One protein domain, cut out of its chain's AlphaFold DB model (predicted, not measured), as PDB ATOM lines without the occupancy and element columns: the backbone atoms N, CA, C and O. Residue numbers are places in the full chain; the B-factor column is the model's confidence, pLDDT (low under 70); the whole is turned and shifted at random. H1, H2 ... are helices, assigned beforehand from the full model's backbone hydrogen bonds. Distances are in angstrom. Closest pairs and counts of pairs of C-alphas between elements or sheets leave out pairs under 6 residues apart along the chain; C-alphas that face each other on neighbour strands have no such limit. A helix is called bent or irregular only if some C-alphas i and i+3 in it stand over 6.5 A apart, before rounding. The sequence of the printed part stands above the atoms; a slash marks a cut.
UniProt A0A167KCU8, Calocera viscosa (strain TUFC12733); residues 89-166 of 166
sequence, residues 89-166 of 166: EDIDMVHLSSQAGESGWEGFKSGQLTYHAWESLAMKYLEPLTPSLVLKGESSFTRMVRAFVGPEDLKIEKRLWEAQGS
ATOM      1  N   GLU A  89     173.719 251.826 296.816       87.94
ATOM      2  CA  GLU A  89     172.367 252.279 296.465       87.94
ATOM      3  C   GLU A  89     172.351 253.113 295.176       87.94
ATOM      4  O   GLU A  89     171.406 253.044 294.389       87.94
ATOM      5  N   ASP A  90     173.413 253.887 294.944       87.44
ATOM      6  CA  ASP A  90     173.559 254.727 293.757       87.44
ATOM      7  C   ASP A  90     173.855 253.884 292.502       87.44
ATOM      8  O   ASP A  90     173.308 254.154 291.432       87.44
ATOM      9  N   ILE A  91     174.661 252.823 292.634       90.38
ATOM     10  CA  ILE A  91     174.893 251.836 291.568       90.38
ATOM     11  C   ILE A  91     173.599 251.073 291.255       90.38
ATOM     12  O   ILE A  91     173.234 250.932 290.085       90.38
ATOM     13  N   ASP A  92     172.866 250.628 292.279       90.31
ATOM     14  CA  ASP A  92     171.590 249.927 292.113       90.31
ATOM     15  C   ASP A  92     170.547 250.808 291.402       90.31
ATOM     16  O   ASP A  92     169.866 250.342 290.489       90.31
ATOM     17  N   MET A  93     170.483 252.105 291.718       87.19
ATOM     18  CA  MET A  93     169.606 253.069 291.039       87.19
ATOM     19  C   MET A  93     169.885 253.190 289.526       87.19
ATOM     20  O   MET A  93     168.983 253.524 288.750       87.19
ATOM     21  N   VAL A  94     171.122 252.936 289.089       90.00
ATOM     22  CA  VAL A  94     171.514 252.983 287.671       90.00
ATOM     23  C   VAL A  94     171.237 251.653 286.962       90.00
ATOM     24  O   VAL A  94     170.794 251.650 285.808       90.00
ATOM     25  N   HIS A  95     171.477 250.529 287.639       91.00
ATOM     26  CA  HIS A  95     171.493 249.204 287.015       91.00
ATOM     27  C   HIS A  95     170.239 248.357 287.223       91.00
ATOM     28  O   HIS A  95     169.968 247.496 286.383       91.00
ATOM     29  N   LEU A  96     169.456 248.586 288.277       89.19
ATOM     30  CA  LEU A  96     168.193 247.882 288.468       89.19
ATOM     31  C   LEU A  96     167.130 248.393 287.489       89.19
ATOM     32  O   LEU A  96     167.118 249.561 287.077       89.19
ATOM     33  N   SER A  97     166.230 247.489 287.098       82.31
ATOM     34  CA  SER A  97     165.090 247.832 286.252       82.31
ATOM     35  C   SER A  97     164.269 248.934 286.909       82.31
ATOM     36  O   SER A  97     163.889 248.842 288.074       82.31
ATOM     37  N   SER A  98     163.994 249.980 286.144       78.00
ATOM     38  CA  SER A  98     163.227 251.136 286.595       78.00
ATOM     39  C   SER A  98     162.326 251.598 285.466       78.00
ATOM     40  O   SER A  98     162.740 251.616 284.304       78.00
ATOM     41  N   GLN A  99     161.102 252.008 285.790       66.88
ATOM     42  CA  GLN A  99     160.257 252.654 284.794       66.88
ATOM     43  C   GLN A  99     160.820 254.039 284.471       66.88
ATOM     44  O   GLN A  99     161.188 254.808 285.366       66.88
ATOM     45  N   ALA A 100     160.926 254.343 283.174       60.84
ATOM     46  CA  ALA A 100     161.352 255.659 282.720       60.84
ATOM     47  C   ALA A 100     160.370 256.716 283.252       60.84
ATOM     48  O   ALA A 100     159.167 256.598 283.048       60.84
ATOM     49  N   GLY A 101     160.883 257.741 283.928       60.50
ATOM     50  CA  GLY A 101     160.091 258.832 284.489       60.50
ATOM     51  C   GLY A 101     159.486 258.603 285.876       60.50
ATOM     52  O   GLY A 101     158.995 259.577 286.438       60.50
ATOM     53  N   GLU A 102     159.536 257.395 286.453       60.88
ATOM     54  CA  GLU A 102     158.822 257.112 287.715       60.88
ATOM     55  C   GLU A 102     159.729 256.835 288.925       60.88
ATOM     56  O   GLU A 102     159.373 257.224 290.036       60.88
ATOM     57  N   SER A 103     160.905 256.209 288.761       54.88
ATOM     58  CA  SER A 103     161.755 255.869 289.928       54.88
ATOM     59  C   SER A 103     163.229 255.533 289.645       54.88
ATOM     60  O   SER A 103     163.927 255.048 290.533       54.88
ATOM     61  N   GLY A 104     163.742 255.803 288.443       57.97
ATOM     62  CA  GLY A 104     165.151 255.571 288.095       57.97
ATOM     63  C   GLY A 104     165.912 256.865 287.836       57.97
ATOM     64  O   GLY A 104     165.337 257.843 287.355       57.97
ATOM     65  N   TRP A 105     167.225 256.868 288.085       71.56
ATOM     66  CA  TRP A 105     168.084 257.912 287.523       71.56
ATOM     67  C   TRP A 105     167.942 257.883 285.996       71.56
ATOM     68  O   TRP A 105     167.905 256.807 285.411       71.56
ATOM     69  N   GLU A 106     167.856 259.018 285.309       77.31
ATOM     70  CA  GLU A 106     167.824 259.050 283.841       77.31
ATOM     71  C   GLU A 106     169.026 259.836 283.327       77.31
ATOM     72  O   GLU A 106     169.002 261.065 283.354       77.31
ATOM     73  N   GLY A 107     170.063 259.139 282.844       73.75
ATOM     74  CA  GLY A 107     171.342 259.755 282.461       73.75
ATOM     75  C   GLY A 107     171.203 260.930 281.484       73.75
ATOM     76  O   GLY A 107     171.678 262.027 281.758       73.75
ATOM     77  N   PHE A 108     170.470 260.751 280.379       72.00
ATOM     78  CA  PHE A 108     170.303 261.825 279.390       72.00
ATOM     79  C   PHE A 108     169.469 263.010 279.898       72.00
ATOM     80  O   PHE A 108     169.753 264.150 279.541       72.00
ATOM     81  N   LYS A 109     168.455 262.775 280.743       76.94
ATOM     82  CA  LYS A 109     167.631 263.862 281.303       76.94
ATOM     83  C   LYS A 109     168.308 264.571 282.474       76.94
ATOM     84  O   LYS A 109     167.995 265.726 282.747       76.94
ATOM     85  N   SER A 110     169.209 263.896 283.187       75.00
ATOM     86  CA  SER A 110     169.871 264.453 284.366       75.00
ATOM     87  C   SER A 110     170.958 265.475 284.020       75.00
ATOM     88  O   SER A 110     171.359 266.226 284.912       75.00
ATOM     89  N   GLY A 111     171.392 265.529 282.752       76.81
ATOM     90  CA  GLY A 111     172.507 266.361 282.291       76.81
ATOM     91  C   GLY A 111     173.877 265.802 282.685       76.81
ATOM     92  O   GLY A 111     174.865 266.534 282.666       76.81
ATOM     93  N   GLN A 112     173.931 264.528 283.078       83.94
ATOM     94  CA  GLN A 112     175.159 263.836 283.448       83.94
ATOM     95  C   GLN A 112     176.009 263.546 282.205       83.94
ATOM     96  O   GLN A 112     175.508 263.097 281.176       83.94
ATOM     97  N   LEU A 113     177.312 263.777 282.328       87.31
ATOM     98  CA  LEU A 113     178.309 263.559 281.283       87.31
ATOM     99  C   LEU A 113     179.135 262.294 281.526       87.31
ATOM    100  O   LEU A 113     179.652 261.709 280.579       87.31
ATOM    101  N   THR A 114     179.262 261.864 282.784       88.69
ATOM    102  CA  THR A 114     180.051 260.687 283.168       88.69
ATOM    103  C   THR A 114     179.372 259.879 284.254       88.69
ATOM    104  O   THR A 114     178.771 260.454 285.156       88.69
ATOM    105  N   TYR A 115     179.525 258.557 284.206       87.38
ATOM    106  CA  TYR A 115     179.015 257.615 285.201       87.38
ATOM    107  C   TYR A 115     180.176 256.866 285.866       87.38
ATOM    108  O   TYR A 115     180.988 256.246 285.178       87.38
ATOM    109  N   HIS A 116     180.265 256.919 287.199       87.88
ATOM    110  CA  HIS A 116     181.326 256.253 287.951       87.88
ATOM    111  C   HIS A 116     180.901 254.848 288.408       87.88
ATOM    112  O   HIS A 116     180.422 254.644 289.523       87.88
ATOM    113  N   ALA A 117     181.084 253.873 287.519       90.06
ATOM    114  CA  ALA A 117     180.794 252.462 287.756       90.06
ATOM    115  C   ALA A 117     181.934 251.774 288.532       90.06
ATOM    116  O   ALA A 117     182.781 251.113 287.933       90.06
ATOM    117  N   TRP A 118     182.003 251.961 289.853       89.81
ATOM    118  CA  TRP A 118     183.085 251.383 290.663       89.81
ATOM    119  C   TRP A 118     183.113 249.855 290.548       89.81
ATOM    120  O   TRP A 118     182.121 249.191 290.844       89.81
ATOM    121  N   GLU A 119     184.256 249.301 290.138       90.12
ATOM    122  CA  GLU A 119     184.396 247.908 289.689       90.12
ATOM    123  C   GLU A 119     183.809 246.887 290.676       90.12
ATOM    124  O   GLU A 119     182.916 246.119 290.319       90.12
ATOM    125  N   SER A 120     184.229 246.934 291.944       92.00
ATOM    126  CA  SER A 120     183.785 245.997 292.989       92.00
ATOM    127  C   SER A 120     182.272 245.984 293.244       92.00
ATOM    128  O   SER A 120     181.771 245.046 293.863       92.00
ATOM    129  N   LEU A 121     181.536 246.998 292.781       92.69
ATOM    130  CA  LEU A 121     180.092 247.134 292.976       92.69
ATOM    131  C   LEU A 121     179.305 246.996 291.671       92.69
ATOM    132  O   LEU A 121     178.230 246.398 291.668       92.69
ATOM    133  N   ALA A 122     179.825 247.539 290.570       94.00
ATOM    134  CA  ALA A 122     179.139 247.583 289.284       94.00
ATOM    135  C   ALA A 122     179.344 246.313 288.446       94.00
ATOM    136  O   ALA A 122     178.469 245.973 287.649       94.00
ATOM    137  N   MET A 123     180.448 245.576 288.628       94.56
ATOM    138  CA  MET A 123     180.773 244.437 287.755       94.56
ATOM    139  C   MET A 123     179.715 243.333 287.762       94.56
ATOM    140  O   MET A 123     179.427 242.790 286.702       94.56
ATOM    141  N   LYS A 124     179.025 243.097 288.888       94.31
ATOM    142  CA  LYS A 124     177.883 242.158 288.949       94.31
ATOM    143  C   LYS A 124     176.774 242.475 287.931       94.31
ATOM    144  O   LYS A 124     176.034 241.579 287.537       94.31
ATOM    145  N   TYR A 125     176.642 243.741 287.529       94.25
ATOM    146  CA  TYR A 125     175.678 244.194 286.528       94.25
ATOM    147  C   TYR A 125     176.280 244.316 285.129       94.25
ATOM    148  O   TYR A 125     175.543 244.166 284.158       94.25
ATOM    149  N   LEU A 126     177.575 244.628 285.025       94.25
ATOM    150  CA  LEU A 126     178.258 244.877 283.754       94.25
ATOM    151  C   LEU A 126     178.761 243.597 283.082       94.25
ATOM    152  O   LEU A 126     178.665 243.481 281.866       94.25
ATOM    153  N   GLU A 127     179.270 242.640 283.858       94.94
ATOM    154  CA  GLU A 127     179.838 241.382 283.357       94.94
ATOM    155  C   GLU A 127     178.846 240.561 282.516       94.94
ATOM    156  O   GLU A 127     179.237 240.080 281.453       94.94
ATOM    157  N   PRO A 128     177.556 240.439 282.892       93.38
ATOM    158  CA  PRO A 128     176.608 239.667 282.097       93.38
ATOM    159  C   PRO A 128     176.121 240.392 280.838       93.38
ATOM    160  O   PRO A 128     175.343 239.808 280.088       93.38
ATOM    161  N   LEU A 129     176.471 241.667 280.622       94.12
ATOM    162  CA  LEU A 129     175.878 242.453 279.543       94.12
ATOM    163  C   LEU A 129     176.271 241.923 278.168       94.12
ATOM    164  O   LEU A 129     177.441 241.776 277.827       94.12
ATOM    165  N   THR A 130     175.255 241.762 277.330       95.31
ATOM    166  CA  THR A 130     175.405 241.541 275.895       95.31
ATOM    167  C   THR A 130     174.643 242.615 275.119       95.31
ATOM    168  O   THR A 130     173.730 243.239 275.682       95.31
ATOM    169  N   PRO A 131     174.948 242.837 273.826       96.56
ATOM    170  CA  PRO A 131     174.165 243.737 272.982       96.56
ATOM    171  C   PRO A 131     172.658 243.437 273.046       96.56
ATOM    172  O   PRO A 131     171.853 244.343 273.263       96.56
ATOM    173  N   SER A 132     172.262 242.161 272.972       95.81
ATOM    174  CA  SER A 132     170.859 241.751 273.107       95.81
ATOM    175  C   SER A 132     170.246 242.081 274.473       95.81
ATOM    176  O   SER A 132     169.086 242.501 274.531       95.81
ATOM    177  N   LEU A 133     170.989 241.909 275.571       94.94
ATOM    178  CA  LEU A 133     170.518 242.279 276.910       94.94
ATOM    179  C   LEU A 133     170.380 243.792 277.065       94.94
ATOM    180  O   LEU A 133     169.393 244.253 277.632       94.94
ATOM    181  N   VAL A 134     171.305 244.574 276.506       95.56
ATOM    182  CA  VAL A 134     171.214 246.040 276.492       95.56
ATOM    183  C   VAL A 134     169.961 246.506 275.746       95.56
ATOM    184  O   VAL A 134     169.201 247.335 276.257       95.56
ATOM    185  N   LEU A 135     169.689 245.940 274.565       94.94
ATOM    186  CA  LEU A 135     168.516 246.297 273.761       94.94
ATOM    187  C   LEU A 135     167.186 245.986 274.464       94.94
ATOM    188  O   LEU A 135     166.226 246.736 274.298       94.94
ATOM    189  N   LYS A 136     167.128 244.925 275.278       93.56
ATOM    190  CA  LYS A 136     165.913 244.507 276.001       93.56
ATOM    191  C   LYS A 136     165.792 245.101 277.406       93.56
ATOM    192  O   LYS A 136     164.682 245.287 277.886       93.56
ATOM    193  N   GLY A 137     166.904 245.401 278.073       91.44
ATOM    194  CA  GLY A 137     166.926 245.705 279.505       91.44
ATOM    195  C   GLY A 137     166.352 247.073 279.853       91.44
ATOM    196  O   GLY A 137     166.581 248.039 279.133       91.44
ATOM    197  N   GLU A 138     165.657 247.188 280.977       89.94
ATOM    198  CA  GLU A 138     164.890 248.382 281.368       89.94
ATOM    199  C   GLU A 138     165.555 249.216 282.476       89.94
ATOM    200  O   GLU A 138     164.880 249.934 283.211       89.94
ATOM    201  N   SER A 139     166.873 249.135 282.640       90.69
ATOM    202  CA  SER A 139     167.587 249.977 283.601       90.69
ATOM    203  C   SER A 139     167.941 251.344 283.010       90.69
ATOM    204  O   SER A 139     167.824 251.583 281.802       90.69
ATOM    205  N   SER A 140     168.380 252.272 283.867       89.81
ATOM    206  CA  SER A 140     168.925 253.554 283.402       89.81
ATOM    207  C   SER A 140     170.115 253.334 282.478       89.81
ATOM    208  O   SER A 140     170.183 253.909 281.389       89.81
ATOM    209  N   PHE A 141     171.009 252.439 282.902       91.25
ATOM    210  CA  PHE A 141     172.213 252.102 282.172       91.25
ATOM    211  C   PHE A 141     171.898 251.579 280.774       91.25
ATOM    212  O   PHE A 141     172.396 252.125 279.793       91.25
ATOM    213  N   THR A 142     171.036 250.565 280.652       92.06
ATOM    214  CA  THR A 142     170.716 249.978 279.345       92.06
ATOM    215  C   THR A 142     170.026 250.991 278.441       92.06
ATOM    216  O   THR A 142     170.396 251.099 277.276       92.06
ATOM    217  N   ARG A 143     169.104 251.814 278.959       89.56
ATOM    218  CA  ARG A 143     168.515 252.922 278.185       89.56
ATOM    219  C   ARG A 143     169.566 253.895 277.655       89.56
ATOM    220  O   ARG A 143     169.464 254.301 276.501       89.56
ATOM    221  N   MET A 144     170.554 254.248 278.476       89.06
ATOM    222  CA  MET A 144     171.649 255.131 278.080       89.06
ATOM    223  C   MET A 144     172.510 254.496 276.983       89.06
ATOM    224  O   MET A 144     172.756 255.122 275.952       89.06
ATOM    225  N   VAL A 145     172.948 253.250 277.179       91.38
ATOM    226  CA  VAL A 145     173.925 252.623 276.280       91.38
ATOM    227  C   VAL A 145     173.323 252.051 274.994       91.38
ATOM    228  O   VAL A 145     174.047 251.870 274.020       91.38
ATOM    229  N   ARG A 146     172.001 251.831 274.937       91.94
ATOM    230  CA  ARG A 146     171.279 251.374 273.731       91.94
ATOM    231  C   ARG A 146     171.598 252.199 272.487       91.94
ATOM    232  O   ARG A 146     171.667 251.634 271.404       91.94
ATOM    233  N   ALA A 147     171.799 253.508 272.640       90.12
ATOM    234  CA  ALA A 147     172.115 254.407 271.529       90.12
ATOM    235  C   ALA A 147     173.459 254.089 270.843       90.12
ATOM    236  O   ALA A 147     173.683 254.526 269.717       90.12
ATOM    237  N   PHE A 148     174.335 253.333 271.509       92.25
ATOM    238  CA  PHE A 148     175.655 252.951 271.007       92.25
ATOM    239  C   PHE A 148     175.718 251.499 270.516       92.25
ATOM    240  O   PHE A 148     176.769 251.081 270.046       92.25
ATOM    241  N   VAL A 149     174.621 250.737 270.606       95.38
ATOM    242  CA  VAL A 149     174.558 249.357 270.104       95.38
ATOM    243  C   VAL A 149     174.132 249.362 268.637       95.38
ATOM    244  O   VAL A 149     173.030 249.798 268.301       95.38
ATOM    245  N   GLY A 150     174.997 248.852 267.764       94.88
ATOM    246  CA  GLY A 150     174.790 248.777 266.324       94.88
ATOM    247  C   GLY A 150     174.660 247.350 265.769       94.88
ATOM    248  O   GLY A 150     174.800 246.356 266.486       94.88
ATOM    249  N   PRO A 151     174.409 247.215 264.451       95.06
ATOM    250  CA  PRO A 151     174.271 245.910 263.798       95.06
ATOM    251  C   PRO A 151     175.520 245.023 263.888       95.06
ATOM    252  O   PRO A 151     175.398 243.800 263.907       95.06
ATOM    253  N   GLU A 152     176.716 245.617 263.928       96.94
ATOM    254  CA  GLU A 152     177.972 244.865 264.049       96.94
ATOM    255  C   GLU A 152     178.122 244.214 265.428       96.94
ATOM    256  O   GLU A 152     178.558 243.066 265.507       96.94
ATOM    257  N   ASP A 153     177.673 244.875 266.498       96.25
ATOM    258  CA  ASP A 153     177.722 244.325 267.858       96.25
ATOM    259  C   ASP A 153     176.885 243.044 267.966       96.25
ATOM    260  O   ASP A 153     177.332 242.042 268.522       96.25
ATOM    261  N   LEU A 154     175.702 243.030 267.341       96.06
ATOM    262  CA  LEU A 154     174.831 241.850 267.286       96.06
ATOM    263  C   LEU A 154     175.446 240.702 266.473       96.06
ATOM    264  O   LEU A 154     175.273 239.530 266.815       96.06
ATOM    265  N   LYS A 155     176.178 241.012 265.395       96.19
ATOM    266  CA  LYS A 155     176.912 239.992 264.627       96.19
ATOM    267  C   LYS A 155     178.039 239.388 265.458       96.19
ATOM    268  O   LYS A 155     178.244 238.176 265.395       96.19
ATOM    269  N   ILE A 156     178.765 240.211 266.215       95.56
ATOM    270  CA  ILE A 156     179.829 239.751 267.114       95.56
ATOM    271  C   ILE A 156     179.237 238.864 268.212       95.56
ATOM    272  O   ILE A 156     179.724 237.751 268.396       95.56
ATOM    273  N   GLU A 157     178.156 239.298 268.869       95.25
ATOM    274  CA  GLU A 157     177.448 238.503 269.884       95.25
ATOM    275  C   GLU A 157     177.065 237.119 269.339       95.25
ATOM    276  O   GLU A 157     177.389 236.099 269.947       95.25
ATOM    277  N   LYS A 158     176.455 237.072 268.148       94.88
ATOM    278  CA  LYS A 158     176.072 235.813 267.498       94.88
ATOM    279  C   LYS A 158     177.272 234.891 267.257       94.88
ATOM    280  O   LYS A 158     177.194 233.702 267.548       94.88
ATOM    281  N   ARG A 159     178.385 235.427 266.749       95.06
ATOM    282  CA  ARG A 159     179.603 234.642 266.485       95.06
ATOM    283  C   ARG A 159     180.216 234.077 267.764       95.06
ATOM    284  O   ARG A 159     180.693 232.947 267.754       95.06
ATOM    285  N   LEU A 160     180.222 234.855 268.848       93.31
ATOM    286  CA  LEU A 160     180.721 234.401 270.148       93.31
ATOM    287  C   LEU A 160     179.852 233.271 270.708       93.31
ATOM    288  O   LEU A 160     180.390 232.283 271.196       93.31
ATOM    289  N   TRP A 161     178.528 233.382 270.571       91.81
ATOM    290  CA  TRP A 161     177.595 232.327 270.962       91.81
ATOM    291  C   TRP A 161     177.825 231.024 270.180       91.81
ATOM    292  O   TRP A 161     177.905 229.949 270.767       91.81
ATOM    293  N   GLU A 162     177.983 231.115 268.857       92.94
ATOM    294  CA  GLU A 162     178.261 229.957 267.993       92.94
ATOM    295  C   GLU A 162     179.597 229.277 268.348       92.94
ATOM    296  O   GLU A 162     179.677 228.049 268.369       92.94
ATOM    297  N   ALA A 163     180.626 230.056 268.697       90.31
ATOM    298  CA  ALA A 163     181.936 229.536 269.090       90.31
ATOM    299  C   ALA A 163     181.949 228.838 270.463       90.31
ATOM    300  O   ALA A 163     182.794 227.980 270.689       90.31
ATOM    301  N   GLN A 164     181.037 229.192 271.375       82.50
ATOM    302  CA  GLN A 164     180.910 228.556 272.695       82.50
ATOM    303  C   GLN A 164     180.076 227.265 272.668       82.50
ATOM    304  O   GLN A 164     180.175 226.454 273.584       82.50
ATOM    305  N   GLY A 165     179.241 227.088 271.639       69.50
ATOM    306  CA  GLY A 165     178.434 225.883 271.419       69.50
ATOM    307  C   GLY A 165     179.104 224.807 270.554       69.50
ATOM    308  O   GLY A 165     178.427 223.848 270.183       69.50
ATOM    309  N   SER A 166     180.385 224.990 270.205       51.06
ATOM    310  CA  SER A 166     181.236 224.076 269.421       51.06
ATOM    311  C   SER A 166     182.227 223.345 270.323       51.06
ATOM    312  O   SER A 166     182.536 222.172 270.022       51.06
TER     313      SER A 166
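AT A GLANCE: This is residues 89 to 166 of the 166 residues of a protein of Calocera viscosa (strain TUFC12733) (UniProt A0A167KCU8). The longest helix, H6, is an arm on a body of five shorter helices; residues 159 to 166, of which 159 to 164 belong to H6, stick out from that body. In that body H5 lies in the middle, with H1, H2 and H4 packing round it, while H3 sits beside H1. The printed part has 78 residues with six named helices, H1 to H6 in order along the chain, and no named strand; the class is all helix. It is only just compact, close to loose, with a radius of gyration of the C-alphas of 13.9 A, and its elongated outline spans 42 by 27 by 21 A.

IN THESE COORDINATES: H6 is residues 151 to 164, 20.6 A from first to last C-alpha, ending with C-alpha 164 at (180.910, 228.556, 272.695). Before it come H5, residues 140 to 148, 14.1 A long, and H4, residues 131 to 136, 8.8 A long. H3 is residues 119 to 126, 9.1 A long, and H2 is residues 107 to 110, 5.3 A long. H1 is residues 89 to 95, 10.0 A long, beginning with C-alpha 89 at (172.367, 252.279, 296.465). H3 and H5 are only just irregular: C-alphas 121 and 124 are 6.8 A apart, and C-alphas 144 and 147 are 6.6 A apart.

HOW THE PARTS SIT: H6 touches H4 with residues 153 to 157 alone; the closest C-alphas are those of Pro 131 and Leu 154, 6.0 A apart. These two helices run opposite ways at a steep tilt of 68 degrees, only just short of about perpendicular. H4 touches the hub, H5, with C-alphas of Val 134 and Thr 142 closest at 4.9 A, opposite ways at a steep tilt of 53 degrees. H5 touches H1, closest at the C-alphas of Val 94 and Ser 140, 5.0 A apart; they run the same way at a steep tilt of 37 degrees, only just past shallow. H5 also touches H2, with C-alphas of Gly 107 and Met 144 closest at 6.4 A. H1 and H3 only just touch, with 3 pairs of C-alphas within 8 A, the closest those of Ile 91 and Ala 122 at 6.4 A; they run the same way at a shallow tilt of 30 degrees. The helix packing is mostly crossed, with 1 of 4 pairs at a shallow tilt. H3 is apart from H5, and H6 is apart from H5. In H1, H4 and H6 every O i to N i+4 pair is within hydrogen-bond range; in H3 2 of 4 are and in H5 3 of 5, and H2 is too short for such a pair.

THE WHOLE: The farthest C-alphas are those of Gly 111 and Ser 166, 45.1 A apart. Without residues 159 to 166, which stand free, the body spans 33 by 27 by 21 A. The printed part has no cut; the link from H1 to H2 is long, with 11 residues. Mean pLDDT of the printed part is 86.9, and residues 99 to 104 and 165 to 166 are under 70.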